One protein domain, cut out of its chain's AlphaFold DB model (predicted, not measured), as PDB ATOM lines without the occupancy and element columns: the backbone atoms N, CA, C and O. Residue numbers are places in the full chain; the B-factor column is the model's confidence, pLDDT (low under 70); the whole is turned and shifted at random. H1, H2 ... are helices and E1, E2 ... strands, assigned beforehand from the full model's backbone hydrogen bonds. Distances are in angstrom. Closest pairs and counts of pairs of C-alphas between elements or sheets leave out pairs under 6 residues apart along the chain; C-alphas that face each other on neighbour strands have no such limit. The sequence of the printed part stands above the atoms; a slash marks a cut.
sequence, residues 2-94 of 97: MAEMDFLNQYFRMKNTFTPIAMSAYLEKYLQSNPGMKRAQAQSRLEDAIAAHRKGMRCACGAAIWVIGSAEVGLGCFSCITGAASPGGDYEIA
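What this domain is: This is residues 2 to 94 of the 97 residues of an uncharacterized protein of Massilia sp. K1S02-61 (UniProt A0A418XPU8). A helical arm, H1, whose residues 2 to 10 stick out, leads into a body with a tiny parallel sheet of two strands, E1 and E2; H2 and H4 pack by E2. H3 packs on H2 and H4 on the side of the body far from H1. The 93 printed residues hold five named helices and two named strands, in the order H1 E1 H2 H3 H4 H5 E2: mostly helix. The whole is only just loose, close to compact, with a radius of gyration of the C-alphas of 14.9 A, and spans 50 by 31 by 22 A.

How they stand to each other: H1, residues 2 to 16, touches no helix. E1, residues 19 to 21, and E2, residues 91 to 93, are parallel neighbours at 45 degrees; N 21 and O 92 are 2.9 A apart, within hydrogen-bond range. H2, residues 23 to 33, H3, residues 39 to 54, H4, residues 67 to 73, and H5, residues 78 to 82, lie between them in the chain, a strand-helix-strand unit, two parallel strands with helices between. The C-alphas of Met 23 and Ile 93, the closest of H2 and E2, are 6.0 A apart. H3 touches H2 with residues 39 to 43 alone, closest C-alphas Leu 27 and Gln 43, 7.0 A, opposite ways at a steep tilt of 48 degrees. H3 and H4 touch, closest C-alphas Leu 46 and Ala 71, 4.9 A, at a steep tilt of 62 degrees. H4 and H5 only just touch, with 3 pairs of C-alphas within 8 A, the closest Gly 69 and Phe 78, 7.0 A. Every O i to N i+4 pair is within hydrogen-bond range in H1, H2, H3 and H5, and 2 of 3 in H4.

Where its parts are: H1 begins at C-alpha 2, (-31.705, -48.139, -8.253), and measures 21.3 A; H2 measures 15.5 A, H3 22.4 A and H4 10.1 A. E2 ends at C-alpha 93, (-7.189, -35.656, -26.671).

The domain as a whole: Met 2 and Gly 36 have the C-alphas farthest apart, 51.1 A. The printed part has no cut, H3 to H4 is a long link of 12 residues, and no printed residue is under 70 in pLDDT.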
ATOM      1  N   MET A   2     -32.886 -49.038  -8.358       77.31
ATOM      2  CA  MET A   2     -31.705 -48.139  -8.253       77.31
ATOM      3  C   MET A   2     -30.519 -48.581  -9.136       77.31
ATOM      4  O   MET A   2     -30.027 -47.792  -9.931       77.31
ATOM      5  N   ALA A   3     -30.154 -49.868  -9.105       83.25
ATOM      6  CA  ALA A   3     -29.068 -50.405  -9.936       83.25
ATOM      7  C   ALA A   3     -29.329 -50.313 -11.457       83.25
ATOM      8  O   ALA A   3     -28.394 -50.194 -12.245       83.25
ATOM      9  N   GLU A   4     -30.594 -50.348 -11.888       84.75
ATOM     10  CA  GLU A   4     -30.959 -50.192 -13.306       84.75
ATOM     11  C   GLU A   4     -30.836 -48.732 -13.753       84.75
ATOM     12  O   GLU A   4     -30.373 -48.462 -14.860       84.75
ATOM     13  N   MET A   5     -31.200 -47.783 -12.884       85.81
ATOM     14  CA  MET A   5     -31.015 -46.355 -13.146       85.81
ATOM     15  C   MET A   5     -29.530 -45.982 -13.222       85.81
ATOM     16  O   MET A   5     -29.146 -45.224 -14.113       85.81
ATOM     17  N   ASP A   6     -28.691 -46.560 -12.359       91.81
ATOM     18  CA  ASP A   6     -27.238 -46.351 -12.395       91.81
ATOM     19  C   ASP A   6     -26.623 -46.874 -13.699       91.81
ATOM     20  O   ASP A   6     -25.839 -46.172 -14.344       91.81
ATOM     21  N   PHE A   7     -27.035 -48.069 -14.139       90.12
ATOM     22  CA  PHE A   7     -26.589 -48.641 -15.409       90.12
ATOM     23  C   PHE A   7     -26.971 -47.757 -16.602       90.12
ATOM     24  O   PHE A   7     -26.124 -47.445 -17.443       90.12
ATOM     25  N   LEU A   8     -28.231 -47.319 -16.675       87.44
ATOM     26  CA  LEU A   8     -28.710 -46.477 -17.773       87.44
ATOM     27  C   LEU A   8     -28.015 -45.113 -17.794       87.44
ATOM     28  O   LEU A   8     -27.665 -44.621 -18.868       87.44
ATOM     29  N   ASN A   9     -27.755 -44.527 -16.625       90.06
ATOM     30  CA  ASN A   9     -27.039 -43.261 -16.527       90.06
ATOM     31  C   ASN A   9     -25.578 -43.404 -16.985       90.06
ATOM     32  O   ASN A   9     -25.071 -42.589 -17.759       90.06
ATOM     33  N   GLN A  10     -24.907 -44.487 -16.580       86.56
ATOM     34  CA  GLN A  10     -23.548 -44.767 -17.033       86.56
ATOM     35  C   GLN A  10     -23.491 -45.041 -18.540       86.56
ATOM     36  O   GLN A  10     -22.608 -44.515 -19.220       86.56
ATOM     37  N   TYR A  11     -24.449 -45.798 -19.078       88.81
ATOM     38  CA  TYR A  11     -24.562 -46.039 -20.514       88.81
ATOM     39  C   TYR A  11     -24.744 -44.734 -21.294       88.81
ATOM     40  O   TYR A  11     -24.006 -44.484 -22.246       88.81
ATOM     41  N   PHE A  12     -25.671 -43.875 -20.863       90.44
ATOM     42  CA  PHE A  12     -25.924 -42.588 -21.509       90.44
ATOM     43  C   PHE A  12     -24.687 -41.687 -21.478       90.44
ATOM     44  O   PHE A  12     -24.341 -41.081 -22.491       90.44
ATOM     45  N   ARG A  13     -23.958 -41.658 -20.354       87.38
ATOM     46  CA  ARG A  13     -22.691 -40.927 -20.252       87.38
ATOM     47  C   ARG A  13     -21.663 -41.447 -21.257       87.38
ATOM     48  O   ARG A  13     -21.150 -40.660 -22.040       87.38
ATOM     49  N   MET A  14     -21.411 -42.758 -21.284       88.69
ATOM     50  CA  MET A  14     -20.462 -43.362 -22.233       88.69
ATOM     51  C   MET A  14     -20.859 -43.112 -23.689       88.69
ATOM     52  O   MET A  14     -19.995 -42.925 -24.540       88.69
ATOM     53  N   LYS A  15     -22.163 -43.098 -23.983       91.19
ATOM     54  CA  LYS A  15     -22.660 -42.843 -25.333       91.19
ATOM     55  C   LYS A  15     -22.480 -41.400 -25.783       91.19
ATOM     56  O   LYS A  15     -22.425 -41.201 -26.992       91.19
ATOM     57  N   ASN A  16     -22.395 -40.437 -24.863       91.81
ATOM     58  CA  ASN A  16     -22.441 -39.000 -25.159       91.81
ATOM     59  C   ASN A  16     -21.127 -38.252 -24.940       91.81
ATOM     60  O   ASN A  16     -21.052 -37.061 -25.232       91.81
ATOM     61  N   THR A  17     -20.089 -38.926 -24.457       94.50
ATOM     62  CA  THR A  17     -18.771 -38.325 -24.245       94.50
ATOM     63  C   THR A  17     -17.710 -39.035 -25.066       94.50
ATOM     64  O   THR A  17     -17.765 -40.254 -25.227       94.50
ATOM     65  N   PHE A  18     -16.708 -38.285 -25.519       97.06
ATOM     66  CA  PHE A  18     -15.508 -38.871 -26.103       97.06
ATOM     67  C   PHE A  18     -14.775 -39.768 -25.103       97.06
ATOM     68  O   PHE A  18     -14.797 -39.548 -23.888       97.06
ATOM     69  N   THR A  19     -14.061 -40.746 -25.642       96.75
ATOM     70  CA  THR A  19     -13.065 -41.521 -24.913       96.75
ATOM     71  C   THR A  19     -11.768 -40.709 -24.850       96.75
ATOM     72  O   THR A  19     -11.182 -40.430 -25.899       96.75
ATOM     73  N   PRO A  20     -11.277 -40.324 -23.661       97.19
ATOM     74  CA  PRO A  20     -10.039 -39.562 -23.562       97.19
ATOM     75  C   PRO A  20      -8.839 -40.415 -23.993       97.19
ATOM     76  O   PRO A  20      -8.716 -41.577 -23.602       97.19
ATOM     77  N   ILE A  21      -7.923 -39.829 -24.764       98.31
ATOM     78  CA  ILE A  21      -6.670 -40.465 -25.180       98.31
ATOM     79  C   ILE A  21      -5.485 -39.506 -25.030       98.31
ATOM     80  O   ILE A  21      -5.591 -38.306 -25.267       98.31
ATOM     81  N   ALA A  22      -4.322 -40.030 -24.642       98.38
ATOM     82  CA  ALA A  22      -3.085 -39.255 -24.673       98.38
ATOM     83  C   ALA A  22      -2.650 -38.992 -26.124       98.38
ATOM     84  O   ALA A  22      -2.761 -39.868 -26.982       98.38
ATOM     85  N   MET A  23      -2.070 -37.818 -26.387       98.06
ATOM     86  CA  MET A  23      -1.599 -37.443 -27.727       98.06
ATOM     87  C   MET A  23      -0.645 -38.480 -28.340       98.06
ATOM     88  O   MET A  23      -0.794 -38.854 -29.500       98.06
ATOM     89  N   SER A  24       0.311 -38.986 -27.557       97.88
ATOM     90  CA  SER A  24       1.255 -40.016 -28.010       97.88
ATOM     91  C   SER A  24       0.552 -41.306 -28.439       97.88
ATOM     92  O   SER A  24       0.861 -41.830 -29.507       97.88
ATOM     93  N   ALA A  25      -0.422 -41.768 -27.650       98.50
ATOM     94  CA  ALA A  25      -1.189 -42.978 -27.927       98.50
ATOM     95  C   ALA A  25      -2.083 -42.825 -29.169       98.50
ATOM     96  O   ALA A  25      -2.200 -43.761 -29.961       98.50
ATOM     97  N   TYR A  26      -2.676 -41.645 -29.382       98.19
ATOM     98  CA  TYR A  26      -3.383 -41.348 -30.629       98.19
ATOM     99  C   TYR A  26      -2.437 -41.398 -31.834       98.19
ATOM    100  O   TYR A  26      -2.731 -42.089 -32.806       98.19
ATOM    101  N   LEU A  27      -1.276 -40.733 -31.761       98.25
ATOM    102  CA  LEU A  27      -0.302 -40.718 -32.858       98.25
ATOM    103  C   LEU A  27       0.201 -42.123 -33.206       98.25
ATOM    104  O   LEU A  27       0.381 -42.435 -34.379       98.25
ATOM    105  N   GLU A  28       0.420 -42.983 -32.212       98.19
ATOM    106  CA  GLU A  28       0.785 -44.385 -32.446       98.19
ATOM    107  C   GLU A  28      -0.303 -45.140 -33.214       98.19
ATOM    108  O   GLU A  28      -0.007 -45.750 -34.242       98.19
ATOM    109  N   LYS A  29      -1.564 -45.046 -32.773       97.75
ATOM    110  CA  LYS A  29      -2.703 -45.668 -33.466       97.75
ATOM    111  C   LYS A  29      -2.873 -45.124 -34.884       97.75
ATOM    112  O   LYS A  29      -3.026 -45.897 -35.824       97.75
ATOM    113  N   TYR A  30      -2.794 -43.806 -35.048       97.25
ATOM    114  CA  TYR A  30      -2.923 -43.153 -36.347       97.25
ATOM    115  C   TYR A  30      -1.869 -43.662 -37.338       97.25
ATOM    116  O   TYR A  30      -2.206 -43.993 -38.471       97.25
ATOM    117  N   LEU A  31      -0.606 -43.777 -36.917       97.94
ATOM    118  CA  LEU A  31       0.482 -44.252 -37.779       97.94
ATOM    119  C   LEU A  31       0.381 -45.748 -38.102       97.94
ATOM    120  O   LEU A  31       0.780 -46.154 -39.190       97.94
ATOM    121  N   GLN A  32      -0.171 -46.559 -37.194       97.62
ATOM    122  CA  GLN A  32      -0.468 -47.969 -37.470       97.62
ATOM    123  C   GLN A  32      -1.536 -48.115 -38.562       97.62
ATOM    124  O   GLN A  32      -1.404 -48.962 -39.441       97.62
ATOM    125  N   SER A  33      -2.575 -47.278 -38.527       96.56
ATOM    126  CA  SER A  33      -3.666 -47.305 -39.509       96.56
ATOM    127  C   SER A  33      -3.348 -46.572 -40.814       96.56
ATOM    128  O   SER A  33      -4.012 -46.828 -41.815       96.56
ATOM    129  N   ASN A  34      -2.337 -45.698 -40.831       95.75
ATOM    130  CA  ASN A  34      -1.953 -44.903 -42.001       95.75
ATOM    131  C   ASN A  34      -0.466 -45.107 -42.354       95.75
ATOM    132  O   ASN A  34       0.361 -44.218 -42.106       95.75
ATOM    133  N   PRO A  35      -0.094 -46.264 -42.939       94.31
ATOM    134  CA  PRO A  35       1.281 -46.531 -43.343       94.31
ATOM    135  C   PRO A  35       1.809 -45.466 -44.312       94.31
ATOM    136  O   PRO A  35       1.133 -45.075 -45.260       94.31
ATOM    137  N   GLY A  36       3.036 -44.998 -44.081       94.56
ATOM    138  CA  GLY A  36       3.678 -43.962 -44.899       94.56
ATOM    139  C   GLY A  36       3.447 -42.528 -44.413       94.56
ATOM    140  O   GLY A  36       4.173 -41.626 -44.838       94.56
ATOM    141  N   MET A  37       2.525 -42.304 -43.470       95.69
ATOM    142  CA  MET A  37       2.406 -41.002 -42.815       95.69
ATOM    143  C   MET A  37       3.613 -40.710 -41.922       95.69
ATOM    144  O   MET A  37       4.119 -41.569 -41.199       95.69
ATOM    145  N   LYS A  38       4.078 -39.456 -41.946       97.06
ATOM    146  CA  LYS A  38       5.195 -39.005 -41.109       97.06
ATOM    147  C   LYS A  38       4.679 -38.542 -39.752       97.06
ATOM    148  O   LYS A  38       3.859 -37.626 -39.689       97.06
ATOM    149  N   ARG A  39       5.241 -39.088 -38.665       97.38
ATOM    150  CA  ARG A  39       4.877 -38.721 -37.283       97.38
ATOM    151  C   ARG A  39       4.875 -37.211 -37.049       97.38
ATOM    152  O   ARG A  39       3.901 -36.692 -36.527       97.38
ATOM    153  N   ALA A  40       5.931 -36.519 -37.476       97.88
ATOM    154  CA  ALA A  40       6.060 -35.076 -37.280       97.88
ATOM    155  C   ALA A  40       4.930 -34.277 -37.954       97.88
ATOM    156  O   ALA A  40       4.451 -33.300 -37.392       97.88
ATOM    157  N   GLN A  41       4.461 -34.712 -39.128       97.62
ATOM    158  CA  GLN A  41       3.356 -34.043 -39.822       97.62
ATOM    159  C   GLN A  41       2.021 -34.286 -39.114       97.62
ATOM    160  O   GLN A  41       1.257 -33.344 -38.932       97.62
ATOM    161  N   ALA A  42       1.754 -35.524 -38.685       97.81
ATOM    162  CA  ALA A  42       0.548 -35.849 -37.922       97.81
ATOM    163  C   ALA A  42       0.510 -35.107 -36.576       97.81
ATOM    164  O   ALA A  42      -0.517 -34.555 -36.195       97.81
ATOM    165  N   GLN A  43       1.652 -35.039 -35.887       98.50
ATOM    166  CA  GLN A  43       1.784 -34.299 -34.636       98.50
ATOM    167  C   GLN A  43       1.546 -32.798 -34.837       98.50
ATOM    168  O   GLN A  43       0.743 -32.229 -34.108       98.50
ATOM    169  N   SER A  44       2.162 -32.184 -35.852       98.50
ATOM    170  CA  SER A  44       1.986 -30.754 -36.136       98.50
ATOM    171  C   SER A  44       0.522 -30.388 -36.382       98.50
ATOM    172  O   SER A  44       0.031 -29.429 -35.800       98.50
ATOM    173  N   ARG A  45      -0.211 -31.170 -37.189       98.31
ATOM    174  CA  ARG A  45      -1.636 -30.895 -37.447       98.31
ATOM    175  C   ARG A  45      -2.491 -30.996 -36.186       98.31
ATOM    176  O   ARG A  45      -3.427 -30.219 -36.003       98.31
ATOM    177  N   LEU A  46      -2.172 -31.950 -35.316       98.31
ATOM    178  CA  LEU A  46      -2.877 -32.122 -34.054       98.31
ATOM    179  C   LEU A  46      -2.579 -30.978 -33.079       98.31
ATOM    180  O   LEU A  46      -3.495 -30.468 -32.441       98.31
ATOM    181  N   GLU A  47      -1.325 -30.529 -33.000       98.44
ATOM    182  CA  GLU A  47      -0.925 -29.355 -32.216       98.44
ATOM    183  C   GLU A  47      -1.626 -28.079 -32.708       98.44
ATOM    184  O   GLU A  47      -2.138 -27.310 -31.889       98.44
ATOM    185  N   ASP A  48      -1.746 -27.894 -34.026       98.56
ATOM    186  CA  ASP A  48      -2.486 -26.777 -34.624       98.56
ATOM    187  C   ASP A  48      -3.978 -26.816 -34.252       98.56
ATOM    188  O   ASP A  48      -4.557 -25.794 -33.867       98.56
ATOM    189  N   ALA A  49      -4.604 -27.997 -34.295       98.56
ATOM    190  CA  ALA A  49      -5.997 -28.181 -33.891       98.56
ATOM    191  C   ALA A  49      -6.208 -27.949 -32.380       98.56
ATOM    192  O   ALA A  49      -7.191 -27.317 -31.985       98.56
ATOM    193  N   ILE A  50      -5.270 -28.375 -31.524       98.56
ATOM    194  CA  ILE A  50      -5.292 -28.077 -30.081       98.56
ATOM    195  C   ILE A  50      -5.187 -26.567 -29.850       98.56
ATOM    196  O   ILE A  50      -5.942 -25.996 -29.060       98.56
ATOM    197  N   ALA A  51      -4.267 -25.892 -30.543       98.50
ATOM    198  CA  ALA A  51      -4.103 -24.449 -30.433       98.50
ATOM    199  C   ALA A  51      -5.363 -23.698 -30.895       98.50
ATOM    200  O   ALA A  51      -5.763 -22.718 -30.265       98.50
ATOM    201  N   ALA A  52      -6.012 -24.167 -31.963       98.50
ATOM    202  CA  ALA A  52      -7.292 -23.653 -32.434       98.50
ATOM    203  C   ALA A  52      -8.403 -23.796 -31.386       98.50
ATOM    204  O   ALA A  52      -9.104 -22.824 -31.095       98.50
ATOM    205  N   HIS A  53      -8.527 -24.982 -30.790       98.25
ATOM    206  CA  HIS A  53      -9.509 -25.262 -29.747       98.25
ATOM    207  C   HIS A  53      -9.308 -24.345 -28.537       98.25
ATOM    208  O   HIS A  53     -10.242 -23.669 -28.112       98.25
ATOM    209  N   ARG A  54      -8.066 -24.223 -28.048       97.69
ATOM    210  CA  ARG A  54      -7.706 -23.350 -26.914       97.69
ATOM    211  C   ARG A  54      -7.952 -21.865 -27.181       97.69
ATOM    212  O   ARG A  54      -8.202 -21.107 -26.251       97.69
ATOM    213  N   LYS A  55      -7.909 -21.437 -28.446       98.12
ATOM    214  CA  LYS A  55      -8.295 -20.079 -28.869       98.12
ATOM    215  C   LYS A  55      -9.814 -19.884 -28.963       98.12
ATOM    216  O   LYS A  55     -10.262 -18.801 -29.325       98.12
ATOM    217  N   GLY A  56     -10.608 -20.913 -28.669       97.94
ATOM    218  CA  GLY A  56     -12.062 -20.874 -28.745       97.94
ATOM    219  C   GLY A  56     -12.607 -20.921 -30.171       97.94
ATOM    220  O   GLY A  56     -13.763 -20.549 -30.373       97.94
ATOM    221  N   MET A  57     -11.812 -21.359 -31.159       98.44
ATOM    222  CA  MET A  57     -12.312 -21.520 -32.526       98.44
ATOM    223  C   MET A  57     -13.452 -22.546 -32.551       98.44
ATOM    224  O   MET A  57     -13.423 -23.564 -31.855       98.44
ATOM    225  N   ARG A  58     -14.484 -22.251 -33.341       98.44
ATOM    226  CA  ARG A  58     -15.713 -23.045 -33.429       98.44
ATOM    227  C   ARG A  58     -15.910 -23.565 -34.843       98.44
ATOM    228  O   ARG A  58     -15.439 -22.973 -35.810       98.44
ATOM    229  N   CYS A  59     -16.658 -24.655 -34.942       98.56
ATOM    230  CA  CYS A  59     -17.206 -25.108 -36.208       98.56
ATOM    231  C   CYS A  59     -18.165 -24.053 -36.782       98.56
ATOM    232  O   CYS A  59     -18.737 -23.257 -36.035       98.56
ATOM    233  N   ALA A  60     -18.413 -24.093 -38.092       97.88
ATOM    234  CA  ALA A  60     -19.386 -23.225 -38.755       97.88
ATOM    235  C   ALA A  60     -20.798 -23.298 -38.136       97.88
ATOM    236  O   ALA A  60     -21.527 -22.313 -38.160       97.88
ATOM    237  N   CYS A  61     -21.178 -24.433 -37.536       98.00
ATOM    238  CA  CYS A  61     -22.452 -24.580 -36.823       98.00
ATOM    239  C   CYS A  61     -22.461 -23.970 -35.405       98.00
ATOM    240  O   CYS A  61     -23.475 -24.034 -34.717       98.00
ATOM    241  N   GLY A  62     -21.335 -23.417 -34.941       98.12
ATOM    242  CA  GLY A  62     -21.164 -22.812 -33.616       98.12
ATOM    243  C   GLY A  62     -20.665 -23.765 -32.524       98.12
ATOM    244  O   GLY A  62     -20.225 -23.303 -31.471       98.12
ATOM    245  N   ALA A  63     -20.671 -25.081 -32.756       97.81
ATOM    246  CA  ALA A  63     -20.175 -26.059 -31.788       97.81
ATOM    247  C   ALA A  63     -18.645 -25.989 -31.600       97.81
ATOM    248  O   ALA A  63     -17.909 -25.508 -32.467       97.81
ATOM    249  N   ALA A  64     -18.152 -26.507 -30.467       97.25
ATOM    250  CA  ALA A  64     -16.721 -26.737 -30.265       97.25
ATOM    251  C   ALA A  64     -16.153 -27.626 -31.379       97.25
ATOM    252  O   ALA A  64     -16.814 -28.569 -31.821       97.25
ATOM    253  N   ILE A  65     -14.937 -27.323 -31.831       98.50
ATOM    254  CA  ILE A  65     -14.243 -28.210 -32.762       98.50
ATOM    255  C   ILE A  65     -13.867 -29.515 -32.053       98.50
ATOM    256  O   ILE A  65     -13.482 -29.496 -30.885       98.50
ATOM    257  N   TRP A  66     -13.978 -30.630 -32.775       98.50
ATOM    258  CA  TRP A  66     -13.430 -31.922 -32.363       98.50
ATOM    259  C   TRP A  66     -11.975 -31.950 -32.821       98.50
ATOM    260  O   TRP A  66     -11.725 -31.920 -34.026       98.50
ATOM    261  N   VAL A  67     -11.022 -31.918 -31.892       98.62
ATOM    262  CA  VAL A  67      -9.602 -31.676 -32.174       98.62
ATOM    263  C   VAL A  67      -9.010 -32.780 -33.038       98.62
ATOM    264  O   VAL A  67      -8.400 -32.470 -34.061       98.62
ATOM    265  N   ILE A  68      -9.241 -34.048 -32.686       98.50
ATOM    266  CA  ILE A  68      -8.759 -35.186 -33.486       98.50
ATOM    267  C   ILE A  68      -9.285 -35.125 -34.925       98.50
ATOM    268  O   ILE A  68      -8.496 -35.216 -35.863       98.50
ATOM    269  N   GLY A  69     -10.592 -34.924 -35.117       98.19
ATOM    270  CA  GLY A  69     -11.158 -34.800 -36.462       98.19
ATOM    271  C   GLY A  69     -10.634 -33.566 -37.196       98.19
ATOM    272  O   GLY A  69     -10.263 -33.634 -38.367       98.19
ATOM    273  N   SER A  70     -10.531 -32.440 -36.492       98.50
ATOM    274  CA  SER A  70     -10.118 -31.166 -37.078       98.50
ATOM    275  C   SER A  70      -8.677 -31.149 -37.564       98.50
ATOM    276  O   SER A  70      -8.376 -30.435 -38.520       98.50
ATOM    277  N   ALA A  71      -7.803 -31.949 -36.951       98.12
ATOM    278  CA  ALA A  71      -6.430 -32.136 -37.409       98.12
ATOM    279  C   ALA A  71      -6.349 -32.737 -38.826       98.12
ATOM    280  O   ALA A  71      -5.354 -32.546 -39.520       98.12
ATOM    281  N   GLU A  72      -7.387 -33.447 -39.276       96.25
ATOM    282  CA  GLU A  72      -7.361 -34.187 -40.542       96.25
ATOM    283  C   GLU A  72      -8.273 -33.582 -41.614       96.25
ATOM    284  O   GLU A  72      -7.921 -33.609 -42.793       96.25
ATOM    285  N   VAL A  73      -9.419 -33.008 -41.230       96.19
ATOM    286  CA  VAL A  73     -10.425 -32.510 -42.190       96.19
ATOM    287  C   VAL A  73     -10.724 -31.009 -42.082       96.19
ATOM    288  O   VAL A  73     -11.589 -30.501 -42.793       96.19
ATOM    289  N   GLY A  74      -9.999 -30.280 -41.226       94.81
ATOM    290  CA  GLY A  74     -10.225 -28.856 -40.952       94.81
ATOM    291  C   GLY A  74     -11.197 -28.610 -39.793       94.81
ATOM    292  O   GLY A  74     -11.811 -29.540 -39.288       94.81
ATOM    293  N   LEU A  75     -11.316 -27.349 -39.351       96.81
ATOM    294  CA  LEU A  75     -11.935 -26.918 -38.077       96.81
ATOM    295  C   LEU A  75     -13.447 -27.224 -37.944       96.81
ATOM    296  O   LEU A  75     -14.295 -26.328 -37.965       96.81
ATOM    297  N   GLY A  76     -13.794 -28.498 -37.784       98.44
ATOM    298  CA  GLY A  76     -15.155 -29.014 -37.690       98.44
ATOM    299  C   GLY A  76     -15.474 -29.608 -36.319       98.44
ATOM    300  O   GLY A  76     -14.606 -30.102 -35.601       98.44
ATOM    301  N   CYS A  77     -16.749 -29.576 -35.934       98.56
ATOM    302  CA  CYS A  77     -17.228 -30.350 -34.792       98.56
ATOM    303  C   CYS A  77     -17.474 -31.803 -35.212       98.56
ATOM    304  O   CYS A  77     -17.631 -32.095 -36.398       98.56
ATOM    305  N   PHE A  78     -17.575 -32.700 -34.233       98.31
ATOM    306  CA  PHE A  78     -17.826 -34.120 -34.475       98.31
ATOM    307  C   PHE A  78     -19.027 -34.364 -35.392       98.31
ATOM    308  O   PHE A  78     -18.869 -34.973 -36.443       98.31
ATOM    309  N   SER A  79     -20.199 -33.818 -35.060       98.19
ATOM    310  CA  SER A  79     -21.418 -34.064 -35.837       98.19
ATOM    311  C   SER A  79     -21.358 -33.522 -37.262       98.19
ATOM    312  O   SER A  79     -21.899 -34.152 -38.163       98.19
ATOM    313  N   CYS A  80     -20.690 -32.390 -37.500       98.38
ATOM    314  CA  CYS A  80     -20.511 -31.884 -38.862       98.38
ATOM    315  C   CYS A  80     -19.512 -32.722 -39.670       98.38
ATOM    316  O   CYS A  80     -19.664 -32.817 -40.883       98.38
ATOM    317  N   ILE A  81     -18.511 -33.320 -39.017       98.19
ATOM    318  CA  ILE A  81     -17.516 -34.176 -39.675       98.19
ATOM    319  C   ILE A  81     -18.098 -35.562 -39.983       98.19
ATOM    320  O   ILE A  81     -17.890 -36.087 -41.073       98.19
ATOM    321  N   THR A  82     -18.813 -36.167 -39.035       97.31
ATOM    322  CA  THR A  82     -19.230 -37.579 -39.111       97.31
ATOM    323  C   THR A  82     -20.698 -37.770 -39.488       97.31
ATOM    324  O   THR A  82     -21.095 -38.872 -39.862       97.31
ATOM    325  N   GLY A  83     -21.532 -36.735 -39.348       97.31
ATOM    326  CA  GLY A  83     -22.992 -36.849 -39.421       97.31
ATOM    327  C   GLY A  83     -23.628 -37.530 -38.201       97.31
ATOM    328  O   GLY A  83     -24.850 -37.657 -38.144       97.31
ATOM    329  N   ALA A  84     -22.836 -37.970 -37.216       96.69
ATOM    330  CA  ALA A  84     -23.340 -38.668 -36.041       96.69
ATOM    331  C   ALA A  84     -23.745 -37.692 -34.927       96.69
ATOM    332  O   ALA A  84     -23.097 -36.676 -34.669       96.69
ATOM    333  N   ALA A  85     -24.825 -38.028 -34.223       93.62
ATOM    334  CA  ALA A  85     -25.358 -37.197 -33.144       93.62
ATOM    335  C   ALA A  85     -24.524 -37.250 -31.854       93.62
ATOM    336  O   ALA A  85     -24.686 -36.384 -30.999       93.62
ATOM    337  N   SER A  86     -23.676 -38.271 -31.685       94.69
ATOM    338  CA  SER A  86     -23.022 -38.536 -30.407       94.69
ATOM    339  C   SER A  86     -21.642 -39.186 -30.547       94.69
ATOM    340  O   SER A  86     -21.531 -40.120 -31.344       94.69
ATOM    341  N   PRO A  87     -20.630 -38.762 -29.762       96.50
ATOM    342  CA  PRO A  87     -19.242 -39.207 -29.907       96.50
ATOM    343  C   PRO A  87     -18.884 -40.479 -29.126       96.50
ATOM    344  O   PRO A  87     -17.710 -40.804 -28.970       96.50
ATOM    345  N   GLY A  88     -19.859 -41.169 -28.533       95.56
ATOM    346  CA  GLY A  88     -19.579 -42.316 -27.672       95.56
ATOM    347  C   GLY A  88     -18.801 -43.416 -28.389       95.56
ATOM    348  O   GLY A  88     -19.329 -44.057 -29.297       95.56
ATOM    349  N   GLY A  89     -17.580 -43.663 -27.914       92.50
ATOM    350  CA  GLY A  89     -16.627 -44.612 -28.496       92.50
ATOM    351  C   GLY A  89     -15.551 -43.966 -29.373       92.50
ATOM    352  O   GLY A  89     -14.512 -44.587 -29.586       92.50
ATOM    353  N   ASP A  90     -15.744 -42.722 -29.811       97.25
ATOM    354  CA  ASP A  90     -14.730 -41.948 -30.522       97.25
ATOM    355  C   ASP A  90     -13.740 -41.313 -29.548       97.25
ATOM    356  O   ASP A  90     -14.066 -41.013 -28.397       97.25
ATOM    357  N   TYR A  91     -12.507 -41.108 -30.005       97.62
ATOM    358  CA  TYR A  91     -11.453 -40.531 -29.179       97.62
ATOM    359  C   TYR A  91     -11.460 -38.997 -29.198       97.62
ATOM    360  O   TYR A  91     -11.811 -38.374 -30.202       97.62
ATOM    361  N   GLU A  92     -10.973 -38.400 -28.112       98.00
ATOM    362  CA  GLU A  92     -10.513 -37.007 -28.066       98.00
ATOM    363  C   GLU A  92      -9.273 -36.875 -27.167       98.00
ATOM    364  O   GLU A  92      -9.079 -37.668 -26.240       98.00
ATOM    365  N   ILE A  93      -8.410 -35.894 -27.445       98.44
ATOM    366  CA  ILE A  93      -7.189 -35.656 -26.671       98.44
ATOM    367  C   ILE A  93      -7.532 -35.268 -25.230       98.44
ATOM    368  O   ILE A  93      -8.290 -34.340 -24.968       98.44
ATOM    369  N   ALA A  94      -6.938 -35.975 -24.273       97.56
ATOM    370  CA  ALA A  94      -7.112 -35.698 -22.856       97.56
ATOM    371  C   ALA A  94      -6.430 -34.382 -22.436       97.56
ATOM    372  O   ALA A  94      -5.314 -34.090 -22.869       97.56
TER     373      ALA A  94